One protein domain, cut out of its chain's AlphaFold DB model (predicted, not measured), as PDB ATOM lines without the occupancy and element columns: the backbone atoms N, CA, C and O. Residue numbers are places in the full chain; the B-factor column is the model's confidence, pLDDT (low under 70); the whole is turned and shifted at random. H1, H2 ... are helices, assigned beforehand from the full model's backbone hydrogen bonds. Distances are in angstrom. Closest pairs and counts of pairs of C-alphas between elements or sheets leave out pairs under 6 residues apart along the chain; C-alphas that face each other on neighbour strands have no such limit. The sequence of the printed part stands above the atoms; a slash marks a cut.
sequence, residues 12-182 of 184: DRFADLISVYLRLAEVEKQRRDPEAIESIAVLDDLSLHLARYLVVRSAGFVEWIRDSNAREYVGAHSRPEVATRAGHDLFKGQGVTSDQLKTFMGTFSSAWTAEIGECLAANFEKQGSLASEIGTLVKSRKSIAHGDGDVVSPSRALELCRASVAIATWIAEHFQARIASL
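Overview. This is residues 12 to 182 of the 184 residues of an uncharacterized protein of Phycicoccus sp (UniProt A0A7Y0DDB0). A long rod is built on one 41-residue helix, H2, with H7 side by side with it and H1 folded back along part of it, a loose three-helix bundle. H6 crosses H2 and H7 steeply, the small hairpin of H4 and H5 packs at the start of H6, H3 folds back at the last turns of H2, and residues 32 to 39 stick out at the other end of the rod. The printed part has 171 residues with seven named helices, H1 to H7 in order, and no named strand; the class is all helix. It is only just compact, close to loose, with a radius of gyration of the C-alphas of 18.7 A, and spans 66 by 31 by 31 A.

Along the chain. H1, residues 12 to 29, begins at C-alpha 12 (227.198, 209.845, 211.904) and is 25.7 A long. H2, residues 37 to 77, is 59.7 A long and ends at C-alpha 77 (207.399, 228.482, 216.809). H3 is residues 80 to 90, H4 98 to 106 and H5 110 to 121. H6, residues 130 to 146, is 24.6 A long. H7, residues 154 to 180, is 38.2 A long and ends at C-alpha 180 (217.771, 230.321, 219.053).

Arrangement. In the bundle of H1, H2 and H7, H2 and H7 touch, the closest C-alphas being those of Ala 51 and Pro 154 at 5.2 A, and run the same way at a shallow tilt of 13 degrees. H1 and H2, a hairpin, touch at Leu 24 and Ser 47, closest C-alphas 7.6 A apart, with residues 47 to 61 of H2 alone. H6 touches H2 at a steep tilt of 62 degrees, the closest C-alphas being those of Val 56 and Arg 141 at 5.2 A. H4 and H5, also a hairpin, touch at Gly 106 and Thr 113, closest C-alphas 4.9 A apart. H5 and H6 touch about perpendicular, at 84 degrees, the closest C-alphas being those of Leu 120 and Ala 131 at 4.7 A. H3 forms a hairpin with H2, the closest C-alphas being those of Gly 75 and Ala 83 at 5.3 A. H1 and H6 are apart. Every O i to N i+4 pair is within hydrogen-bond range in H1, H2, H4 and H6; in H3 it is 6 of 7, in H5 7 of 8, in H7 22 of 23.

Size, cuts and confidence. The C-alphas of Glu 35 and Arg 79, the two farthest apart, are 66.7 A apart. The printed part has no cut, and no link is long. Mean pLDDT of the printed part is 85.2; it is under 70 in 28 residues, among them 24 to 41.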
ATOM      1  N   ASP A  12     226.121 210.812 211.628       58.16
ATOM      2  CA  ASP A  12     227.198 209.845 211.904       58.16
ATOM      3  C   ASP A  12     227.335 208.796 210.797       58.16
ATOM      4  O   ASP A  12     228.413 208.578 210.257       58.16
ATOM      5  N   ARG A  13     226.212 208.232 210.331       62.03
ATOM      6  CA  ARG A  13     226.225 207.246 209.235       62.03
ATOM      7  C   ARG A  13     226.585 207.856 207.879       62.03
ATOM      8  O   ARG A  13     227.047 207.139 206.992       62.03
ATOM      9  N   PHE A  14     226.327 209.148 207.676       68.88
ATOM     10  CA  PHE A  14     226.716 209.849 206.452       68.88
ATOM     11  C   PHE A  14     228.195 210.260 206.497       68.88
ATOM     12  O   PHE A  14     228.900 210.098 205.506       68.88
ATOM     13  N   ALA A  15     228.695 210.679 207.658       70.31
ATOM     14  CA  ALA A  15     230.104 210.947 207.920       70.31
ATOM     15  C   ALA A  15     230.958 209.674 207.812       70.31
ATOM     16  O   ALA A  15     232.030 209.703 207.202       70.31
ATOM     17  N   ASP A  16     230.462 208.540 208.309       71.69
ATOM     18  CA  ASP A  16     231.076 207.223 208.119       71.69
ATOM     19  C   ASP A  16     231.167 206.871 206.632       71.69
ATOM     20  O   ASP A  16     232.220 206.451 206.146       71.69
ATOM     21  N   LEU A  17     230.084 207.099 205.880       69.75
ATOM     22  CA  LEU A  17     230.061 206.868 204.439       69.75
ATOM     23  C   LEU A  17     231.086 207.742 203.710       69.75
ATOM     24  O   LEU A  17     231.832 207.227 202.879       69.75
ATOM     25  N   ILE A  18     231.156 209.034 204.040       72.00
ATOM     26  CA  ILE A  18     232.166 209.956 203.505       72.00
ATOM     27  C   ILE A  18     233.575 209.461 203.857       72.00
ATOM     28  O   ILE A  18     234.462 209.470 203.007       72.00
ATOM     29  N   SER A  19     233.789 208.980 205.081       74.00
ATOM     30  CA  SER A  19     235.093 208.489 205.538       74.00
ATOM     31  C   SER A  19     235.544 207.236 204.785       74.00
ATOM     32  O   SER A  19     236.711 207.141 204.401       74.00
ATOM     33  N   VAL A  20     234.631 206.296 204.516       71.31
ATOM     34  CA  VAL A  20     234.890 205.137 203.641       71.31
ATOM     35  C   VAL A  20     235.274 205.610 202.239       71.31
ATOM     36  O   VAL A  20     236.242 205.126 201.657       71.31
ATOM     37  N   TYR A  21     234.563 206.615 201.737       70.19
ATOM     38  CA  TYR A  21     234.774 207.207 200.425       70.19
ATOM     39  C   TYR A  21     236.144 207.860 200.241       70.19
ATOM     40  O   TYR A  21     236.836 207.626 199.249       70.19
ATOM     41  N   LEU A  22     236.554 208.666 201.218       70.50
ATOM     42  CA  LEU A  22     237.853 209.330 201.214       70.50
ATOM     43  C   LEU A  22     238.998 208.314 201.310       70.50
ATOM     44  O   LEU A  22     240.021 208.486 200.651       70.50
ATOM     45  N   ARG A  23     238.818 207.232 202.081       71.44
ATOM     46  CA  ARG A  23     239.794 206.135 202.159       71.44
ATOM     47  C   ARG A  23     239.913 205.376 200.839       71.44
ATOM     48  O   ARG A  23     241.026 205.054 200.445       71.44
ATOM     49  N   LEU A  24     238.802 205.129 200.146       67.44
ATOM     50  CA  LEU A  24     238.802 204.465 198.840       67.44
ATOM     51  C   LEU A  24     239.581 205.280 197.794       67.44
ATOM     52  O   LEU A  24     240.447 204.737 197.115       67.44
ATOM     53  N   ALA A  25     239.347 206.594 197.735       66.75
ATOM     54  CA  ALA A  25     240.069 207.491 196.831       66.75
ATOM     55  C   ALA A  25     241.582 207.542 197.130       66.75
ATOM     56  O   ALA A  25     242.402 207.658 196.220       66.75
ATOM     57  N   GLU A  26     241.970 207.436 198.404       67.81
ATOM     58  CA  GLU A  26     243.380 207.359 198.798       67.81
ATOM     59  C   GLU A  26     244.016 206.022 198.384       67.81
ATOM     60  O   GLU A  26     245.133 206.007 197.867       67.81
ATOM     61  N   VAL A  27     243.289 204.908 198.520       64.25
ATOM     62  CA  VAL A  27     243.727 203.587 198.033       64.25
ATOM     63  C   VAL A  27     243.895 203.589 196.507       64.25
ATOM     64  O   VAL A  27     244.896 203.077 196.004       64.25
ATOM     65  N   GLU A  28     242.981 204.218 195.764       65.12
ATOM     66  CA  GLU A  28     243.101 204.391 194.308       65.12
ATOM     67  C   GLU A  28     244.336 205.219 193.921       65.12
ATOM     68  O   GLU A  28     245.035 204.892 192.962       65.12
ATOM     69  N   LYS A  29     244.662 206.266 194.687       65.44
ATOM     70  CA  LYS A  29     245.841 207.115 194.447       65.44
ATOM     71  C   LYS A  29     247.166 206.394 194.723       65.44
ATOM     72  O   LYS A  29     248.183 206.714 194.106       65.44
ATOM     73  N   GLN A  30     247.161 205.436 195.646       62.47
ATOM     74  CA  GLN A  30     248.333 204.645 196.035       62.47
ATOM     75  C   GLN A  30     248.607 203.459 195.093       62.47
ATOM     76  O   GLN A  30     249.625 202.780 195.239       62.47
ATOM     77  N   ARG A  31     247.754 203.224 194.086       62.75
ATOM     78  CA  ARG A  31     247.909 202.120 193.134       62.75
ATOM     79  C   ARG A  31     249.076 202.356 192.162       62.75
ATOM     80  O   ARG A  31     248.977 203.103 191.192       62.75
ATOM     81  N   ARG A  32     250.191 201.666 192.416       57.09
ATOM     82  CA  ARG A  32     251.297 201.422 191.475       57.09
ATOM     83  C   ARG A  32     251.666 199.939 191.526       57.09
ATOM     84  O   ARG A  32     252.682 199.599 192.115       57.09
ATOM     85  N   ASP A  33     250.848 199.066 190.945       56.28
ATOM     86  CA  ASP A  33     251.295 197.694 190.676       56.28
ATOM     87  C   ASP A  33     250.528 197.053 189.498       56.28
ATOM     88  O   ASP A  33     249.305 196.899 189.583       56.28
ATOM     89  N   PRO A  34     251.199 196.738 188.374       55.06
ATOM     90  CA  PRO A  34     250.561 196.191 187.176       55.06
ATOM     91  C   PRO A  34     250.197 194.691 187.231       55.06
ATOM     92  O   PRO A  34     249.505 194.230 186.326       55.06
ATOM     93  N   GLU A  35     250.589 193.919 188.254       56.12
ATOM     94  CA  GLU A  35     250.346 192.456 188.288       56.12
ATOM     95  C   GLU A  35     248.954 192.019 188.810       56.12
ATOM     96  O   GLU A  35     248.606 190.841 188.748       56.12
ATOM     97  N   ALA A  36     248.095 192.938 189.265       58.09
ATOM     98  CA  ALA A  36     246.834 192.609 189.950       58.09
ATOM     99  C   ALA A  36     245.557 192.720 189.078       58.09
ATOM    100  O   ALA A  36     244.523 193.176 189.559       58.09
ATOM    101  N   ILE A  37     245.606 192.331 187.799       56.19
ATOM    102  CA  ILE A  37     244.585 192.650 186.768       56.19
ATOM    103  C   ILE A  37     243.138 192.261 187.152       56.19
ATOM    104  O   ILE A  37     242.215 193.042 186.935       56.19
ATOM    105  N   GLU A  38     242.912 191.100 187.772       58.22
ATOM    106  CA  GLU A  38     241.556 190.652 188.152       58.22
ATOM    107  C   GLU A  38     241.032 191.352 189.424       58.22
ATOM    108  O   GLU A  38     239.861 191.715 189.518       58.22
ATOM    109  N   SER A  39     241.929 191.660 190.367       62.38
ATOM    110  CA  SER A  39     241.642 192.512 191.533       62.38
ATOM    111  C   SER A  39     241.420 193.980 191.128       62.38
ATOM    112  O   SER A  39     240.755 194.745 191.828       62.38
ATOM    113  N   ILE A  40     241.945 194.397 189.969       64.31
ATOM    114  CA  ILE A  40     241.716 195.724 189.386       64.31
ATOM    115  C   ILE A  40     240.272 195.894 188.927       64.31
ATOM    116  O   ILE A  40     239.628 196.825 189.401       64.31
ATOM    117  N   ALA A  41     239.733 194.956 188.147       68.50
ATOM    118  CA  ALA A  41     238.356 195.042 187.658       68.50
ATOM    119  C   ALA A  41     237.306 195.060 188.787       68.50
ATOM    120  O   ALA A  41     236.391 195.879 188.770       68.50
ATOM    121  N   VAL A  42     237.464 194.210 189.811       74.19
ATOM    122  CA  VAL A  42     236.533 194.161 190.957       74.19
ATOM    123  C   VAL A  42     236.541 195.468 191.755       74.19
ATOM    124  O   VAL A  42     235.497 195.912 192.235       74.19
ATOM    125  N   LEU A  43     237.715 196.086 191.909       72.69
ATOM    126  CA  LEU A  43     237.837 197.354 192.622       72.69
ATOM    127  C   LEU A  43     237.239 198.516 191.824       72.69
ATOM    128  O   LEU A  43     236.549 199.337 192.420       72.69
ATOM    129  N   ASP A  44     237.408 198.540 190.502       78.19
ATOM    130  CA  ASP A  44     236.812 199.570 189.644       78.19
ATOM    131  C   ASP A  44     235.272 199.497 189.666       78.19
ATOM    132  O   ASP A  44     234.590 200.519 189.815       78.19
ATOM    133  N   ASP A  45     234.710 198.284 189.614       82.12
ATOM    134  CA  ASP A  45     233.268 198.063 189.754       82.12
ATOM    135  C   ASP A  45     232.762 198.501 191.132       82.12
ATOM    136  O   ASP A  45     231.732 199.176 191.232       82.12
ATOM    137  N   LEU A  46     233.476 198.156 192.206       82.38
ATOM    138  CA  LEU A  46     233.122 198.580 193.559       82.38
ATOM    139  C   LEU A  46     233.135 200.110 193.682       82.38
ATOM    140  O   LEU A  46     232.178 200.681 194.210       82.38
ATOM    141  N   SER A  47     234.167 200.776 193.161       82.12
ATOM    142  CA  SER A  47     234.281 202.237 193.153       82.12
ATOM    143  C   SER A  47     233.106 202.902 192.442       82.12
ATOM    144  O   SER A  47     232.546 203.877 192.953       82.12
ATOM    145  N   LEU A  48     232.668 202.352 191.307       85.69
ATOM    146  CA  LEU A  48     231.504 202.853 190.579       85.69
ATOM    147  C   LEU A  48     230.197 202.663 191.366       85.69
ATOM    148  O   LEU A  48     229.381 203.585 191.448       85.69
ATOM    149  N   HIS A  49     229.981 201.485 191.959       86.56
ATOM    150  CA  HIS A  49     228.778 201.204 192.753       86.56
ATOM    151  C   HIS A  49     228.686 202.095 193.981       86.56
ATOM    152  O   HIS A  49     227.635 202.682 194.259       86.56
ATOM    153  N   LEU A  50     229.800 202.232 194.691       86.06
ATOM    154  CA  LEU A  50     229.888 203.144 195.804       86.06
ATOM    155  C   LEU A  50     229.586 204.580 195.313       86.06
ATOM    156  O   LEU A  50     228.934 205.331 196.038       86.06
ATOM    157  N   ALA A  51     230.030 204.987 194.106       89.00
ATOM    158  CA  ALA A  51     229.969 206.400 193.694       89.00
ATOM    159  C   ALA A  51     228.519 206.788 193.444       89.00
ATOM    160  O   ALA A  51     228.033 207.823 193.907       89.00
ATOM    161  N   ARG A  52     227.792 205.870 192.810       90.62
ATOM    162  CA  ARG A  52     226.341 205.932 192.666       90.62
ATOM    163  C   ARG A  52     225.645 205.973 194.022       90.62
ATOM    164  O   ARG A  52     224.754 206.797 194.229       90.62
ATOM    165  N   TYR A  53     226.065 205.123 194.959       89.88
ATOM    166  CA  TYR A  53     225.508 205.116 196.307       89.88
ATOM    167  C   TYR A  53     225.729 206.459 197.019       89.88
ATOM    168  O   TYR A  53     224.776 207.008 197.569       89.88
ATOM    169  N   LEU A  54     226.927 207.047 196.942       89.94
ATOM    170  CA  LEU A  54     227.220 208.354 197.531       89.94
ATOM    171  C   LEU A  54     226.329 209.455 196.949       89.94
ATOM    172  O   LEU A  54     225.790 210.250 197.713       89.94
ATOM    173  N   VAL A  55     226.119 209.483 195.630       93.19
ATOM    174  CA  VAL A  55     225.212 210.444 194.974       93.19
ATOM    175  C   VAL A  55     223.785 210.306 195.509       93.19
ATOM    176  O   VAL A  55     223.174 211.295 195.916       93.19
ATOM    177  N   VAL A  56     223.258 209.079 195.571       92.38
ATOM    178  CA  VAL A  56     221.906 208.821 196.092       92.38
ATOM    179  C   VAL A  56     221.790 209.258 197.554       92.38
ATOM    180  O   VAL A  56     220.826 209.932 197.926       92.38
ATOM    181  N   ARG A  57     222.786 208.923 198.380       92.00
ATOM    182  CA  ARG A  57     222.822 209.294 199.799       92.00
ATOM    183  C   ARG A  57     222.978 210.795 200.014       92.00
ATOM    184  O   ARG A  57     222.338 211.317 200.915       92.00
ATOM    185  N   SER A  58     223.752 211.480 199.179       93.19
ATOM    186  CA  SER A  58     223.956 212.933 199.241       93.19
ATOM    187  C   SER A  58     222.657 213.693 198.977       93.19
ATOM    188  O   SER A  58     222.308 214.606 199.717       93.19
ATOM    189  N   ALA A  59     221.879 213.275 197.975       93.81
ATOM    190  CA  ALA A  59     220.567 213.870 197.723       93.81
ATOM    191  C   ALA A  59     219.590 213.619 198.886       93.81
ATOM    192  O   ALA A  59     218.935 214.550 199.350       93.81
ATOM    193  N   GLY A  60     219.535 212.379 199.391       92.19
ATOM    194  CA  GLY A  60     218.691 212.030 200.537       92.19
ATOM    195  C   GLY A  60     219.103 212.728 201.840       92.19
ATOM    196  O   GLY A  60     218.256 213.011 202.680       92.19
ATOM    197  N   PHE A  61     220.388 213.047 202.008       91.94
ATOM    198  CA  PHE A  61     220.889 213.810 203.149       91.94
ATOM    199  C   PHE A  61     220.333 215.240 203.165       91.94
ATOM    200  O   PHE A  61     219.835 215.679 204.197       91.94
ATOM    201  N   VAL A  62     220.331 215.934 202.020       93.94
ATOM    202  CA  VAL A  62     219.739 217.283 201.910       93.94
ATOM    203  C   VAL A  62     218.235 217.247 202.187       93.94
ATOM    204  O   VAL A  62     217.734 218.103 202.912       93.94
ATOM    205  N   GLU A  63     217.522 216.249 201.650       93.38
ATOM    206  CA  GLU A  63     216.086 216.042 201.916       93.38
ATOM    207  C   GLU A  63     215.831 215.882 203.419       93.38
ATOM    208  O   GLU A  63     214.990 216.577 203.988       93.38
ATOM    209  N   TRP A  64     216.603 215.013 204.075       91.31
ATOM    210  CA  TRP A  64     216.464 214.754 205.502       91.31
ATOM    211  C   TRP A  64     216.753 215.992 206.353       91.31
ATOM    212  O   TRP A  64     215.939 216.309 207.216       91.31
ATOM    213  N   ILE A  65     217.860 216.703 206.098       92.31
ATOM    214  CA  ILE A  65     218.235 217.919 206.839       92.31
ATOM    215  C   ILE A  65     217.173 219.005 206.691       92.31
ATOM    216  O   ILE A  65     216.783 219.620 207.684       92.31
ATOM    217  N   ARG A  66     216.683 219.228 205.469       93.88
ATOM    218  CA  ARG A  66     215.612 220.192 205.209       93.88
ATOM    219  C   ARG A  66     214.367 219.862 206.022       93.88
ATOM    220  O   ARG A  66     213.841 220.733 206.713       93.88
ATOM    221  N   ASP A  67     213.897 218.623 205.939       91.38
ATOM    222  CA  ASP A  67     212.629 218.249 206.553       91.38
ATOM    223  C   ASP A  67     212.735 218.206 208.088       91.38
ATOM    224  O   ASP A  67     211.825 218.664 208.785       91.38
ATOM    225  N   SER A  68     213.847 217.700 208.638       90.88
ATOM    226  CA  SER A  68     214.067 217.620 210.088       90.88
ATOM    227  C   SER A  68     214.136 219.003 210.740       90.88
ATOM    228  O   SER A  68     213.395 219.247 211.694       90.88
ATOM    229  N   ASN A  69     214.924 219.926 210.181       93.00
ATOM    230  CA  ASN A  69     215.058 221.289 210.704       93.00
ATOM    231  C   ASN A  69     213.757 222.086 210.559       93.00
ATOM    232  O   ASN A  69     213.370 222.819 211.466       93.00
ATOM    233  N   ALA A  70     213.025 221.898 209.459       93.00
ATOM    234  CA  ALA A  70     211.712 222.507 209.288       93.00
ATOM    235  C   ALA A  70     210.705 222.034 210.347       93.00
ATOM    236  O   ALA A  70     209.942 222.840 210.884       93.00
ATOM    237  N   ARG A  71     210.700 220.734 210.676       90.81
ATOM    238  CA  ARG A  71     209.853 220.193 211.751       90.81
ATOM    239  C   ARG A  71     210.208 220.809 213.096       90.81
ATOM    240  O   ARG A  71     209.306 221.197 213.832       90.81
ATOM    241  N   GLU A  72     211.497 220.869 213.406       92.62
ATOM    242  CA  GLU A  72     211.994 221.430 214.659       92.62
ATOM    243  C   GLU A  72     211.610 222.906 214.792       92.62
ATOM    244  O   GLU A  72     210.995 223.299 215.782       92.62
ATOM    245  N   TYR A  73     211.842 223.695 213.740       93.69
ATOM    246  CA  TYR A  73     211.465 225.103 213.683       93.69
ATOM    247  C   TYR A  73     209.977 225.317 213.950       93.69
ATOM    248  O   TYR A  73     209.608 226.127 214.799       93.69
ATOM    249  N   VAL A  74     209.107 224.569 213.266       93.50
ATOM    250  CA  VAL A  74     207.660 224.671 213.487       93.50
ATOM    251  C   VAL A  74     207.282 224.236 214.902       93.50
ATOM    252  O   VAL A  74     206.421 224.868 215.511       93.50
ATOM    253  N   GLY A  75     207.914 223.189 215.436       93.12
ATOM    254  CA  GLY A  75     207.710 222.744 216.814       93.12
ATOM    255  C   GLY A  75     208.051 223.827 217.840       93.12
ATOM    256  O   GLY A  75     207.305 224.001 218.797       93.12
ATOM    257  N   ALA A  76     209.118 224.593 217.603       93.38
ATOM    258  CA  ALA A  76     209.529 225.701 218.463       93.38
ATOM    259  C   ALA A  76     208.634 226.952 218.323       93.38
ATOM    260  O   ALA A  76     208.395 227.655 219.299       93.38
ATOM    261  N   HIS A  77     208.110 227.229 217.122       93.12
ATOM    262  CA  HIS A  77     207.399 228.482 216.809       93.12
ATOM    263  C   HIS A  77     205.870 228.378 216.834       93.12
ATOM    264  O   HIS A  77     205.177 229.361 216.556       93.12
ATOM    265  N   SER A  78     205.302 227.203 217.102       92.25
ATOM    266  CA  SER A  78     203.855 227.012 217.023       92.25
ATOM    267  C   SER A  78     203.308 226.144 218.150       92.25
ATOM    268  O   SER A  78     204.033 225.439 218.845       92.25
ATOM    269  N   ARG A  79     201.989 226.212 218.351       94.44
ATOM    270  CA  ARG A  79     201.302 225.330 219.301       94.44
ATOM    271  C   ARG A  79     201.352 223.876 218.809       94.44
ATOM    272  O   ARG A  79     201.322 223.669 217.592       94.44
ATOM    273  N   PRO A  80     201.344 222.874 219.708       93.00
ATOM    274  CA  PRO A  80     201.491 221.464 219.336       93.00
ATOM    275  C   PRO A  80     200.538 220.979 218.230       93.00
ATOM    276  O   PRO A  80     200.926 220.195 217.363       93.00
ATOM    277  N   GLU A  81     199.297 221.467 218.209       94.19
ATOM    278  CA  GLU A  81     198.285 221.096 217.216       94.19
ATOM    279  C   GLU A  81     198.612 221.661 215.827       94.19
ATOM    280  O   GLU A  81     198.466 220.973 214.813       94.19
ATOM    281  N   VAL A  82     199.103 222.905 215.779       92.31
ATOM    282  CA  VAL A  82     199.560 223.553 214.542       92.31
ATOM    283  C   VAL A  82     200.817 222.857 214.035       92.31
ATOM    284  O   VAL A  82     200.882 222.523 212.852       92.31
ATOM    285  N   ALA A  83     201.763 222.554 214.928       91.31
ATOM    286  CA  ALA A  83     202.984 221.842 214.578       91.31
ATOM    287  C   ALA A  83     202.701 220.457 213.994       91.31
ATOM    288  O   ALA A  83     203.268 220.083 212.968       91.31
ATOM    289  N   THR A  84     201.755 219.729 214.589       89.56
ATOM    290  CA  THR A  84     201.296 218.430 214.083       89.56
ATOM    291  C   THR A  84     200.685 218.568 212.687       89.56
ATOM    292  O   THR A  84     201.038 217.821 211.770       89.56
ATOM    293  N   ARG A  85     199.792 219.550 212.490       89.06
ATOM    294  CA  ARG A  85     199.124 219.769 211.199       89.06
ATOM    295  C   ARG A  85     200.099 220.180 210.098       89.06
ATOM    296  O   ARG A  85     199.978 219.667 208.984       89.06
ATOM    297  N   ALA A  86     201.024 221.090 210.393       87.44
ATOM    298  CA  ALA A  86     202.044 221.558 209.458       87.44
ATOM    299  C   ALA A  86     203.070 220.456 209.152       87.44
ATOM    300  O   ALA A  86     203.401 220.222 207.990       87.44
ATOM    301  N   GLY A  87     203.489 219.698 210.170       82.31
ATOM    302  CA  GLY A  87     204.400 218.565 210.028       82.31
ATOM    303  C   GLY A  87     203.890 217.476 209.079       82.31
ATOM    304  O   GLY A  87     204.697 216.804 208.448       82.31
ATOM    305  N   HIS A  88     202.576 217.320 208.907       81.81
ATOM    306  CA  HIS A  88     202.023 216.388 207.918       81.81
ATOM    307  C   HIS A  88     202.338 216.790 206.464       81.81
ATOM    308  O   HIS A  88     202.539 215.928 205.608       81.81
ATOM    309  N   ASP A  89     202.379 218.090 206.161       77.38
ATOM    310  CA  ASP A  89     202.578 218.578 204.792       77.38
ATOM    311  C   ASP A  89     204.054 218.847 204.461       77.38
ATOM    312  O   ASP A  89     204.445 218.705 203.303       77.38
ATOM    313  N   LEU A  90     204.887 219.130 205.469       79.50
ATOM    314  CA  LEU A  90     206.325 219.368 205.292       79.50
ATOM    315  C   LEU A  90     207.100 218.139 204.776       79.50
ATOM    316  O   LEU A  90     208.101 218.303 204.094       79.50
ATOM    317  N   PHE A  91     206.616 216.917 205.032       69.88
ATOM    318  CA  PHE A  91     207.319 215.660 204.705       69.88
ATOM    319  C   PHE A  91     206.845 214.999 203.409       69.88
ATOM    320  O   PHE A  91     207.175 213.847 203.133       69.88
ATOM    321  N   LYS A  92     206.074 215.704 202.574       72.19
ATOM    322  CA  LYS A  92     205.537 215.142 201.323       72.19
ATOM    323  C   LYS A  92     206.577 214.972 200.205       72.19
ATOM    324  O   LYS A  92     206.201 214.745 199.059       72.19
ATOM    325  N   GLY A  93     207.870 215.040 200.528       61.66
ATOM    326  CA  GLY A  93     208.937 214.605 199.631       61.66
ATOM    327  C   GLY A  93     209.102 215.493 198.405       61.66
ATOM    328  O   GLY A  93     209.269 214.991 197.294       61.66
ATOM    329  N   GLN A  94     209.068 216.820 198.580       68.00
ATOM    330  CA  GLN A  94     209.606 217.681 197.529       68.00
ATOM    331  C   GLN A  94     211.077 217.297 197.326       68.00
ATOM    332  O   GLN A  94     211.804 217.097 198.301       68.00
ATOM    333  N   GLY A  95     211.515 217.151 196.075       83.44
ATOM    334  CA  GLY A  95     212.929 216.908 195.787       83.44
ATOM    335  C   GLY A  95     213.801 218.089 196.230       83.44
ATOM    336  O   GLY A  95     213.321 219.057 196.820       83.44
ATOM    337  N   VAL A  96     215.095 218.023 195.937       92.00
ATOM    338  CA  VAL A  96     216.077 219.036 196.365       92.00
ATOM    339  C   VAL A  96     216.657 219.829 195.201       92.00
ATOM    340  O   VAL A  96     217.812 220.232 195.248       92.00
ATOM    341  N   THR A  97     215.891 220.067 194.130       94.25
ATOM    342  CA  THR A  97     216.337 221.037 193.115       94.25
ATOM    343  C   THR A  97     216.388 222.447 193.705       94.25
ATOM    344  O   THR A  97     215.680 222.754 194.661       94.25
ATOM    345  N   SER A  98     217.188 223.334 193.101       94.06
ATOM    346  CA  SER A  98     217.266 224.758 193.478       94.06
ATOM    347  C   SER A  98     215.878 225.405 193.606       94.06
ATOM    348  O   SER A  98     215.581 226.047 194.612       94.06
ATOM    349  N   ASP A  99     214.993 225.164 192.636       94.44
ATOM    350  CA  ASP A  99     213.634 225.709 192.659       94.44
ATOM    351  C   ASP A  99     212.776 225.082 193.759       94.44
ATOM    352  O   ASP A  99     212.064 225.801 194.452       94.44
ATOM    353  N   GLN A 100     212.880 223.769 193.981       94.62
ATOM    354  CA  GLN A 100     212.155 223.097 195.063       94.62
ATOM    355  C   GLN A 100     212.600 223.603 196.437       94.62
ATOM    356  O   GLN A 100     211.758 223.849 197.294       94.62
ATOM    357  N   LEU A 101     213.902 223.820 196.638       95.12
ATOM    358  CA  LEU A 101     214.435 224.393 197.872       95.12
ATOM    359  C   LEU A 101     213.935 225.829 198.083       95.12
ATOM    360  O   LEU A 101     213.461 226.153 199.167       95.12
ATOM    361  N   LYS A 102     213.956 226.672 197.044       95.50
ATOM    362  CA  LYS A 102     213.396 228.033 197.096       95.50
ATOM    363  C   LYS A 102     211.905 228.034 197.416       95.50
ATOM    364  O   LYS A 102     211.473 228.771 198.296       95.50
ATOM    365  N   THR A 103     211.122 227.208 196.722       93.81
ATOM    366  CA  THR A 103     209.685 227.065 196.974       93.81
ATOM    367  C   THR A 103     209.427 226.610 198.403       93.81
ATOM    368  O   THR A 103     208.579 227.190 199.072       93.81
ATOM    369  N   PHE A 104     210.178 225.618 198.885       93.75
ATOM    370  CA  PHE A 104     210.061 225.122 200.248       93.75
ATOM    371  C   PHE A 104     210.354 226.217 201.278       93.75
ATOM    372  O   PHE A 104     209.506 226.488 202.124       93.75
ATOM    373  N   MET A 105     211.495 226.904 201.180       94.44
ATOM    374  CA  MET A 105     211.842 227.991 202.109       94.44
ATOM    375  C   MET A 105     210.813 229.129 202.066       94.44
ATOM    376  O   MET A 105     210.435 229.672 203.104       94.44
ATOM    377  N   GLY A 106     210.276 229.423 200.880       93.88
ATOM    378  CA  GLY A 106     209.230 230.422 200.682       93.88
ATOM    379  C   GLY A 106     207.909 230.130 201.392       93.88
ATOM    380  O   GLY A 106     207.135 231.058 201.617       93.88
ATOM    381  N   THR A 107     207.649 228.876 201.782       92.00
ATOM    382  CA  THR A 107     206.457 228.524 202.578       92.00
ATOM    383  C   THR A 107     206.522 229.070 204.005       92.00
ATOM    384  O   THR A 107     205.478 229.251 204.630       92.00
ATOM    385  N   PHE A 108     207.724 229.380 204.500       92.62
ATOM    386  CA  PHE A 108     207.944 230.003 205.806       92.62
ATOM    387  C   PHE A 108     207.991 231.526 205.707       92.62
ATOM    388  O   PHE A 108     207.381 232.224 206.513       92.62
ATOM    389  N   SER A 109     208.731 232.048 204.725       93.56
ATOM    390  CA  SER A 109     208.888 233.483 204.509       93.56
ATOM    391  C   SER A 109     209.399 233.770 203.103       93.56
ATOM    392  O   SER A 109     210.325 233.119 202.619       93.56
ATOM    393  N   SER A 110     208.864 234.810 202.464       94.44
ATOM    394  CA  SER A 110     209.372 235.285 201.173       94.44
ATOM    395  C   SER A 110     210.817 235.790 201.254       94.44
ATOM    396  O   SER A 110     211.544 235.681 200.269       94.44
ATOM    397  N   ALA A 111     211.253 236.288 202.418       96.56
ATOM    398  CA  ALA A 111     212.639 236.696 202.636       96.56
ATOM    399  C   ALA A 111     213.596 235.498 202.538       96.56
ATOM    400  O   ALA A 111     214.647 235.598 201.910       96.56
ATOM    401  N   TRP A 112     213.195 234.333 203.054       96.50
ATOM    402  CA  TRP A 112     214.040 233.136 203.032       96.50
ATOM    403  C   TRP A 112     214.245 232.596 201.620       96.50
ATOM    404  O   TRP A 112     215.296 232.034 201.320       96.50
ATOM    405  N   THR A 113     213.277 232.805 200.721       96.25
ATOM    406  CA  THR A 113     213.441 232.520 199.290       96.25
ATOM    407  C   THR A 113     214.597 233.314 198.683       96.25
ATOM    408  O   THR A 113     215.338 232.777 197.856       96.25
ATOM    409  N   ALA A 114     214.756 234.583 199.072       96.25
ATOM    410  CA  ALA A 114     215.862 235.414 198.606       96.25
ATOM    411  C   ALA A 114     217.187 234.940 199.217       96.25
ATOM    412  O   ALA A 114     218.134 234.690 198.478       96.25
ATOM    413  N   GLU A 115     217.213 234.699 200.530       97.25
ATOM    414  CA  GLU A 115     218.407 234.258 201.267       97.25
ATOM    415  C   GLU A 115     218.955 232.919 200.734       97.25
ATOM    416  O   GLU A 115     220.150 232.797 200.453       97.25
ATOM    417  N   ILE A 116     218.093 231.918 200.503       96.81
ATOM    418  CA  ILE A 116     218.533 230.657 199.885       96.81
ATOM    419  C   ILE A 116     218.912 230.854 198.413       96.81
ATOM    420  O   ILE A 116     219.799 230.176 197.898       96.81
ATOM    421  N   GLY A 117     218.264 231.795 197.721       96.62
ATOM    422  CA  GLY A 117     218.616 232.168 196.357       96.62
ATOM    423  C   GLY A 117     220.037 232.714 196.245       96.62
ATOM    424  O   GLY A 117     220.757 232.314 195.332       96.62
ATOM    425  N   GLU A 118     220.452 233.557 197.188       96.12
ATOM    426  CA  GLU A 118     221.814 234.088 197.289       96.12
ATOM    427  C   GLU A 118     222.825 232.982 197.605       96.12
ATOM    428  O   GLU A 118     223.838 232.867 196.914       96.12
ATOM    429  N   CYS A 119     222.513 232.106 198.567       95.56
ATOM    430  CA  CYS A 119     223.337 230.934 198.877       95.56
ATOM    431  C   CYS A 119     223.553 230.045 197.639       95.56
ATOM    432  O   CYS A 119     224.676 229.671 197.310       95.56
ATOM    433  N   LEU A 120     222.481 229.749 196.901       95.31
ATOM    434  CA  LEU A 120     222.525 228.910 195.703       95.31
ATOM    435  C   LEU A 120     223.247 229.586 194.527       95.31
ATOM    436  O   LEU A 120     223.830 228.898 193.686       95.31
ATOM    437  N   ALA A 121     223.203 230.916 194.444       94.19
ATOM    438  CA  ALA A 121     223.910 231.688 193.426       94.19
ATOM    439  C   ALA A 121     225.406 231.853 193.730       94.19
ATOM    440  O   ALA A 121     226.170 232.166 192.815       94.19
ATOM    441  N   ALA A 122     225.830 231.637 194.979       89.50
ATOM    442  CA  ALA A 122     227.224 231.758 195.373       89.50
ATOM    443  C   ALA A 122     228.124 230.802 194.575       89.50
ATOM    444  O   ALA A 122     227.761 229.657 194.275       89.50
ATOM    445  N   ASN A 123     229.323 231.289 194.245       85.81
ATOM    446  CA  ASN A 123     230.353 230.476 193.613       85.81
ATOM    447  C   ASN A 123     230.760 229.344 194.561       85.81
ATOM    448  O   ASN A 123     231.126 229.581 195.713       85.81
ATOM    449  N   PHE A 124     230.723 228.124 194.047       83.75
ATOM    450  CA  PHE A 124     231.064 226.905 194.748       83.75
ATOM    451  C   PHE A 124     232.325 226.286 194.140       83.75
ATOM    452  O   PHE A 124     232.322 225.747 193.031       83.75
ATOM    453  N   GLU A 125     233.422 226.398 194.891       81.44
ATOM    454  CA  GLU A 125     234.750 225.924 194.501       81.44
ATOM    455  C   GLU A 125     235.113 226.310 193.048       81.44
ATOM    456  O   GLU A 125     235.075 227.483 192.674       81.44
ATOM    457  N   LYS A 126     235.506 225.328 192.227       76.75
ATOM    458  CA  LYS A 126     235.873 225.499 190.814       76.75
ATOM    459  C   LYS A 126     234.755 225.071 189.853       76.75
ATOM    460  O   LYS A 126     234.955 225.169 188.645       76.75
ATOM    461  N   GLN A 127     233.623 224.567 190.358       68.94
ATOM    462  CA  GLN A 127     232.599 223.893 189.543       68.94
ATOM    463  C   GLN A 127     231.442 224.809 189.095       68.94
ATOM    464  O   GLN A 127     230.568 224.377 188.348       68.94
ATOM    465  N   GLY A 128     231.445 226.087 189.486       84.81
ATOM    466  CA  GLY A 128     230.408 227.055 189.117       84.81
ATOM    467  C   GLY A 128     229.599 227.482 190.333       84.81
ATOM    468  O   GLY A 128     230.178 227.721 191.385       84.81
ATOM    469  N   SER A 129     228.280 227.619 190.203       92.81
ATOM    470  CA  SER A 129     227.406 227.953 191.335       92.81
ATOM    471  C   SER A 129     226.908 226.706 192.062       92.81
ATOM    472  O   SER A 129     226.735 225.644 191.457       92.81
ATOM    473  N   LEU A 130     226.582 226.852 193.349       94.69
ATOM    474  CA  LEU A 130     225.991 225.769 194.141       94.69
ATOM    475  C   LEU A 130     224.681 225.252 193.516       94.69
ATOM    476  O   LEU A 130     224.429 224.048 193.495       94.69
ATOM    477  N   ALA A 131     223.877 226.135 192.916       95.38
ATOM    478  CA  ALA A 131     222.665 225.766 192.183       95.38
ATOM    479  C   ALA A 131     222.924 224.754 191.053       95.38
ATOM    480  O   ALA A 131     222.133 223.824 190.868       95.38
ATOM    481  N   SER A 132     224.009 224.935 190.294       94.50
ATOM    482  CA  SER A 132     224.386 224.038 189.193       94.50
ATOM    483  C   SER A 132     224.768 222.650 189.711       94.50
ATOM    484  O   SER A 132     224.332 221.627 189.172       94.50
ATOM    485  N   GLU A 133     225.524 222.612 190.804       95.00
ATOM    486  CA  GLU A 133     225.971 221.374 191.438       95.00
ATOM    487  C   GLU A 133     224.808 220.580 192.032       95.00
ATOM    488  O   GLU A 133     224.664 219.389 191.757       95.00
ATOM    489  N   ILE A 134     223.896 221.248 192.741       95.81
ATOM    490  CA  ILE A 134     222.668 220.625 193.248       95.81
ATOM    491  C   ILE A 134     221.770 220.142 192.099       95.81
ATOM    492  O   ILE A 134     221.211 219.044 192.154       95.81
ATOM    493  N   GLY A 135     221.674 220.914 191.013       95.12
ATOM    494  CA  GLY A 135     220.978 220.483 189.802       95.12
ATOM    495  C   GLY A 135     221.586 219.211 189.202       95.12
ATOM    496  O   GLY A 135     220.852 218.310 188.791       95.12
ATOM    497  N   THR A 136     222.916 219.110 189.192       94.94
ATOM    498  CA  THR A 136     223.633 217.917 188.724       94.94
ATOM    499  C   THR A 136     223.409 216.729 189.656       94.94
ATOM    500  O   THR A 136     223.064 215.653 189.180       94.94
ATOM    501  N   LEU A 137     223.491 216.929 190.975       95.31
ATOM    502  CA  LEU A 137     223.219 215.906 191.988       95.31
ATOM    503  C   LEU A 137     221.840 215.259 191.793       95.31
ATOM    504  O   LEU A 137     221.727 214.032 191.752       95.31
ATOM    505  N   VAL A 138     220.791 216.070 191.625       94.81
ATOM    506  CA  VAL A 138     219.424 215.561 191.426       94.81
ATOM    507  C   VAL A 138     219.292 214.803 190.104       94.81
ATOM    508  O   VAL A 138     218.669 213.738 190.073       94.81
ATOM    509  N   LYS A 139     219.888 215.314 189.020       94.25
ATOM    510  CA  LYS A 139     219.888 214.632 187.716       94.25
ATOM    511  C   LYS A 139     220.592 213.279 187.796       94.25
ATOM    512  O   LYS A 139     220.008 212.285 187.370       94.25
ATOM    513  N   SER A 140     221.777 213.224 188.402       93.81
ATOM    514  CA  SER A 140     222.530 211.979 188.551       93.81
ATOM    515  C   SER A 140     221.814 210.975 189.446       93.81
ATOM    516  O   SER A 140     221.680 209.818 189.058       93.81
ATOM    517  N   ARG A 141     221.234 211.396 190.582       93.56
ATOM    518  CA  ARG A 141     220.370 210.519 191.398       93.56
ATOM    519  C   ARG A 141     219.244 209.918 190.553       93.56
ATOM    520  O   ARG A 141     218.988 208.721 190.654       93.56
ATOM    521  N   LYS A 142     218.554 210.739 189.753       92.12
ATOM    522  CA  LYS A 142     217.436 210.285 188.918       92.12
ATOM    523  C   LYS A 142     217.899 209.270 187.869       92.12
ATOM    524  O   LYS A 142     217.274 208.225 187.740       92.12
ATOM    525  N   SER A 143     219.006 209.550 187.184       92.25
ATOM    526  CA  SER A 143     219.601 208.641 186.198       92.25
ATOM    527  C   SER A 143     219.999 207.295 186.825       92.25
ATOM    528  O   SER A 143     219.625 206.234 186.329       92.25
ATOM    529  N   ILE A 144     220.651 207.324 187.995       90.69
ATOM    530  CA  ILE A 144     221.011 206.118 188.760       90.69
ATOM    531  C   ILE A 144     219.764 205.311 189.140       90.69
ATOM    532  O   ILE A 144     219.748 204.094 188.973       90.69
ATOM    533  N   ALA A 145     218.716 205.973 189.638       86.69
ATOM    534  CA  ALA A 145     217.490 205.308 190.073       86.69
ATOM    535  C   ALA A 145     216.721 204.636 188.923       86.69
ATOM    536  O   ALA A 145     216.035 203.644 189.153       86.69
ATOM    537  N   HIS A 146     216.832 205.161 187.700       86.19
ATOM    538  CA  HIS A 146     216.219 204.566 186.511       86.19
ATOM    539  C   HIS A 146     217.077 203.472 185.864       86.19
ATOM    540  O   HIS A 146     216.594 202.768 184.985       86.19
ATOM    541  N   GLY A 147     218.316 203.280 186.327       81.12
ATOM    542  CA  GLY A 147     219.241 202.325 185.721       81.12
ATOM    543  C   GLY A 147     219.824 202.809 184.392       81.12
ATOM    544  O   GLY A 147     220.463 202.020 183.703       81.12
ATOM    545  N   ASP A 148     219.685 204.101 184.067       73.69
ATOM    546  CA  ASP A 148     220.140 204.717 182.806       73.69
ATOM    547  C   ASP A 148     221.676 204.839 182.711       73.69
ATOM    548  O   ASP A 148     222.222 205.444 181.790       73.69
ATOM    549  N   GLY A 149     222.394 204.227 183.655       59.09
ATOM    550  CA  GLY A 149     223.820 203.978 183.531       59.09
ATOM    551  C   GLY A 149     224.701 205.203 183.736       59.09
ATOM    552  O   GLY A 149     225.810 205.190 183.211       59.09
ATOM    553  N   ASP A 150     224.273 206.219 184.505       65.75
ATOM    554  CA  ASP A 150     225.133 207.384 184.762       65.75
ATOM    555  C   ASP A 150     226.501 206.916 185.282       65.75
ATOM    556  O   ASP A 150     226.617 206.234 186.316       65.75
ATOM    557  N   VAL A 151     227.539 207.233 184.509       72.50
ATOM    558  CA  VAL A 151     228.930 206.946 184.850       72.50
ATOM    559  C   VAL A 151     229.426 208.146 185.637       72.50
ATOM    560  O   VAL A 151     230.106 209.030 185.120       72.50
ATOM    561  N   VAL A 152     229.022 208.213 186.904       85.38
ATOM    562  CA  VAL A 152     229.560 209.207 187.832       85.38
ATOM    563  C   VAL A 152     230.895 208.688 188.344       85.38
ATOM    564  O   VAL A 152     230.947 207.657 189.016       85.38
ATOM    565  N   SER A 153     231.981 209.399 188.033       87.12
ATOM    566  CA  SER A 153     233.298 209.068 188.576       87.12
ATOM    567  C   SER A 153     233.327 209.258 190.103       87.12
ATOM    568  O   SER A 153     232.613 210.123 190.627       87.12
ATOM    569  N   PRO A 154     234.192 208.536 190.840       85.00
ATOM    570  CA  PRO A 154     234.365 208.746 192.279       85.00
ATOM    571  C   PRO A 154     234.683 210.203 192.642       85.00
ATOM    572  O   PRO A 154     234.115 210.750 193.588       85.00
ATOM    573  N   SER A 155     235.528 210.866 191.843       86.06
ATOM    574  CA  SER A 155     235.838 212.289 192.009       86.06
ATOM    575  C   SER A 155     234.590 213.162 191.898       86.06
ATOM    576  O   SER A 155     234.352 213.994 192.770       86.06
ATOM    577  N   ARG A 156     233.747 212.934 190.884       90.44
ATOM    578  CA  ARG A 156     232.516 213.702 190.690       90.44
ATOM    579  C   ARG A 156     231.507 213.445 191.805       90.44
ATOM    580  O   ARG A 156     230.871 214.381 192.278       90.44
ATOM    581  N   ALA A 157     231.384 212.202 192.270       90.88
ATOM    582  CA  ALA A 157     230.513 211.868 193.396       90.88
ATOM    583  C   ALA A 157     230.924 212.608 194.682       90.88
ATOM    584  O   ALA A 157     230.061 213.103 195.405       90.88
ATOM    585  N   LEU A 158     232.230 212.739 194.943       89.38
ATOM    586  CA  LEU A 158     232.750 213.510 196.076       89.38
ATOM    587  C   LEU A 158     232.441 215.008 195.955       89.38
ATOM    588  O   LEU A 158     232.067 215.626 196.949       89.38
ATOM    589  N   GLU A 159     232.561 215.593 194.765       90.44
ATOM    590  CA  GLU A 159     232.192 216.998 194.530       90.44
ATOM    591  C   GLU A 159     230.703 217.240 194.801       90.44
ATOM    592  O   GLU A 159     230.342 218.138 195.562       90.44
ATOM    593  N   LEU A 160     229.838 216.375 194.264       93.19
ATOM    594  CA  LEU A 160     228.394 216.444 194.495       93.19
ATOM    595  C   LEU A 160     228.043 216.247 195.978       93.19
ATOM    596  O   LEU A 160     227.148 216.913 196.500       93.19
ATOM    597  N   CYS A 161     228.774 215.378 196.680       92.88
ATOM    598  CA  CYS A 161     228.646 215.216 198.124       92.88
ATOM    599  C   CYS A 161     229.009 216.506 198.870       92.88
ATOM    600  O   CYS A 161     228.271 216.912 199.766       92.88
ATOM    601  N   ARG A 162     230.097 217.194 198.503       91.06
ATOM    602  CA  ARG A 162     230.471 218.476 199.127       91.06
ATOM    603  C   ARG A 162     229.423 219.554 198.890       91.06
ATOM    604  O   ARG A 162     229.076 220.258 199.831       91.06
ATOM    605  N   ALA A 163     228.883 219.642 197.676       93.56
ATOM    606  CA  ALA A 163     227.781 220.553 197.380       93.56
ATOM    607  C   ALA A 163     226.553 220.246 198.254       93.56
ATOM    608  O   ALA A 163     225.948 221.157 198.819       93.56
ATOM    609  N   SER A 164     226.223 218.959 198.433       94.25
ATOM    610  CA  SER A 164     225.123 218.521 199.302       94.25
ATOM    611  C   SER A 164     225.342 218.903 200.769       94.25
ATOM    612  O   SER A 164     224.420 219.379 201.426       94.25
ATOM    613  N   VAL A 165     226.575 218.767 201.262       92.56
ATOM    614  CA  VAL A 165     226.958 219.185 202.612       92.56
ATOM    615  C   VAL A 165     226.828 220.693 202.753       92.56
ATOM    616  O   VAL A 165     226.191 221.146 203.691       92.56
ATOM    617  N   ALA A 166     227.363 221.467 201.810       93.06
ATOM    618  CA  ALA A 166     227.334 222.923 201.881       93.06
ATOM    619  C   ALA A 166     225.903 223.474 201.971       93.06
ATOM    620  O   ALA A 166     225.618 224.298 202.839       93.06
ATOM    621  N   ILE A 167     224.984 222.987 201.126       95.50
ATOM    622  CA  ILE A 167     223.588 223.437 201.189       95.50
ATOM    623  C   ILE A 167     222.881 222.937 202.454       95.50
ATOM    624  O   ILE A 167     222.104 223.676 203.049       95.50
ATOM    625  N   ALA A 168     223.154 221.705 202.892       94.88
ATOM    626  CA  ALA A 168     222.559 221.145 204.100       94.88
ATOM    627  C   ALA A 168     223.006 221.904 205.358       94.88
ATOM    628  O   ALA A 168     222.170 222.247 206.189       94.88
ATOM    629  N   THR A 169     224.299 222.215 205.468       94.00
ATOM    630  CA  THR A 169     224.851 223.043 206.543       94.00
ATOM    631  C   THR A 169     224.178 224.405 206.563       94.00
ATOM    632  O   THR A 169     223.663 224.797 207.605       94.00
ATOM    633  N   TRP A 170     224.083 225.078 205.410       96.38
ATOM    634  CA  TRP A 170     223.398 226.366 205.337       96.38
ATOM    635  C   TRP A 170     221.944 226.265 205.812       96.38
ATOM    636  O   TRP A 170     221.515 227.080 206.619       96.38
ATOM    637  N   ILE A 171     221.190 225.250 205.367       95.69
ATOM    638  CA  ILE A 171     219.797 225.040 205.791       95.69
ATOM    639  C   ILE A 171     219.715 224.861 207.313       95.69
ATOM    640  O   ILE A 171     218.894 225.512 207.958       95.69
ATOM    641  N   ALA A 172     220.555 223.995 207.882       95.12
ATOM    642  CA  ALA A 172     220.552 223.709 209.312       95.12
ATOM    643  C   ALA A 172     220.879 224.959 210.139       95.12
ATOM    644  O   ALA A 172     220.093 225.348 211.001       95.12
ATOM    645  N   GLU A 173     221.980 225.645 209.820       95.00
ATOM    646  CA  GLU A 173     222.388 226.887 210.491       95.00
ATOM    647  C   GLU A 173     221.305 227.962 210.385       95.00
ATOM    648  O   GLU A 173     221.007 228.665 211.352       95.00
ATOM    649  N   HIS A 174     220.676 228.067 209.215       95.81
ATOM    650  CA  HIS A 174     219.625 229.034 208.971       95.81
ATOM    651  C   HIS A 174     218.437 228.818 209.906       95.81
ATOM    652  O   HIS A 174     218.029 229.767 210.579       95.81
ATOM    653  N   PHE A 175     217.907 227.592 209.980       95.38
ATOM    654  CA  PHE A 175     216.808 227.245 210.882       95.38
ATOM    655  C   PHE A 175     217.204 227.395 212.355       95.38
ATOM    656  O   PHE A 175     216.469 228.034 213.111       95.38
ATOM    657  N   GLN A 176     218.374 226.887 212.749       93.12
ATOM    658  CA  GLN A 176     218.872 226.965 214.124       93.12
ATOM    659  C   GLN A 176     219.006 228.405 214.617       93.12
ATOM    660  O   GLN A 176     218.562 228.711 215.721       93.12
ATOM    661  N   ALA A 177     219.529 229.317 213.792       93.75
ATOM    662  CA  ALA A 177     219.653 230.728 214.155       93.75
ATOM    663  C   ALA A 177     218.299 231.368 214.509       93.75
ATOM    664  O   ALA A 177     218.221 232.223 215.390       93.75
ATOM    665  N   ARG A 178     217.215 230.942 213.848       93.56
ATOM    666  CA  ARG A 178     215.864 231.456 214.113       93.56
ATOM    667  C   ARG A 178     215.226 230.790 215.328       93.56
ATOM    668  O   ARG A 178     214.558 231.473 216.092       93.56
ATOM    669  N   ILE A 179     215.480 229.501 215.549       91.38
ATOM    670  CA  ILE A 179     215.067 228.808 216.780       91.38
ATOM    671  C   ILE A 179     215.718 229.468 217.997       91.38
ATOM    672  O   ILE A 179     215.009 229.871 218.914       91.38
ATOM    673  N   ALA A 180     217.034 229.683 217.964       90.00
ATOM    674  CA  ALA A 180     217.771 230.321 219.053       90.00
ATOM    675  C   ALA A 180     217.287 231.754 219.348       90.00
ATOM    676  O   ALA A 180     217.311 232.193 220.493       90.00
ATOM    677  N   SER A 181     216.796 232.480 218.335       88.69
ATOM    678  CA  SER A 181     216.262 233.836 218.519       88.69
ATOM    679  C   SER A 181     214.984 233.909 219.368       88.69
ATOM    680  O   SER A 181     214.620 234.999 219.795       88.69
ATOM    681  N   LEU A 182     214.312 232.779 219.625       76.88
ATOM    682  CA  LEU A 182     213.162 232.706 220.534       76.88
ATOM    683  C   LEU A 182     213.557 232.563 222.009       76.88
ATOM    684  O   LEU A 182     212.731 232.813 222.884       76.88
TER     685      LEU A 182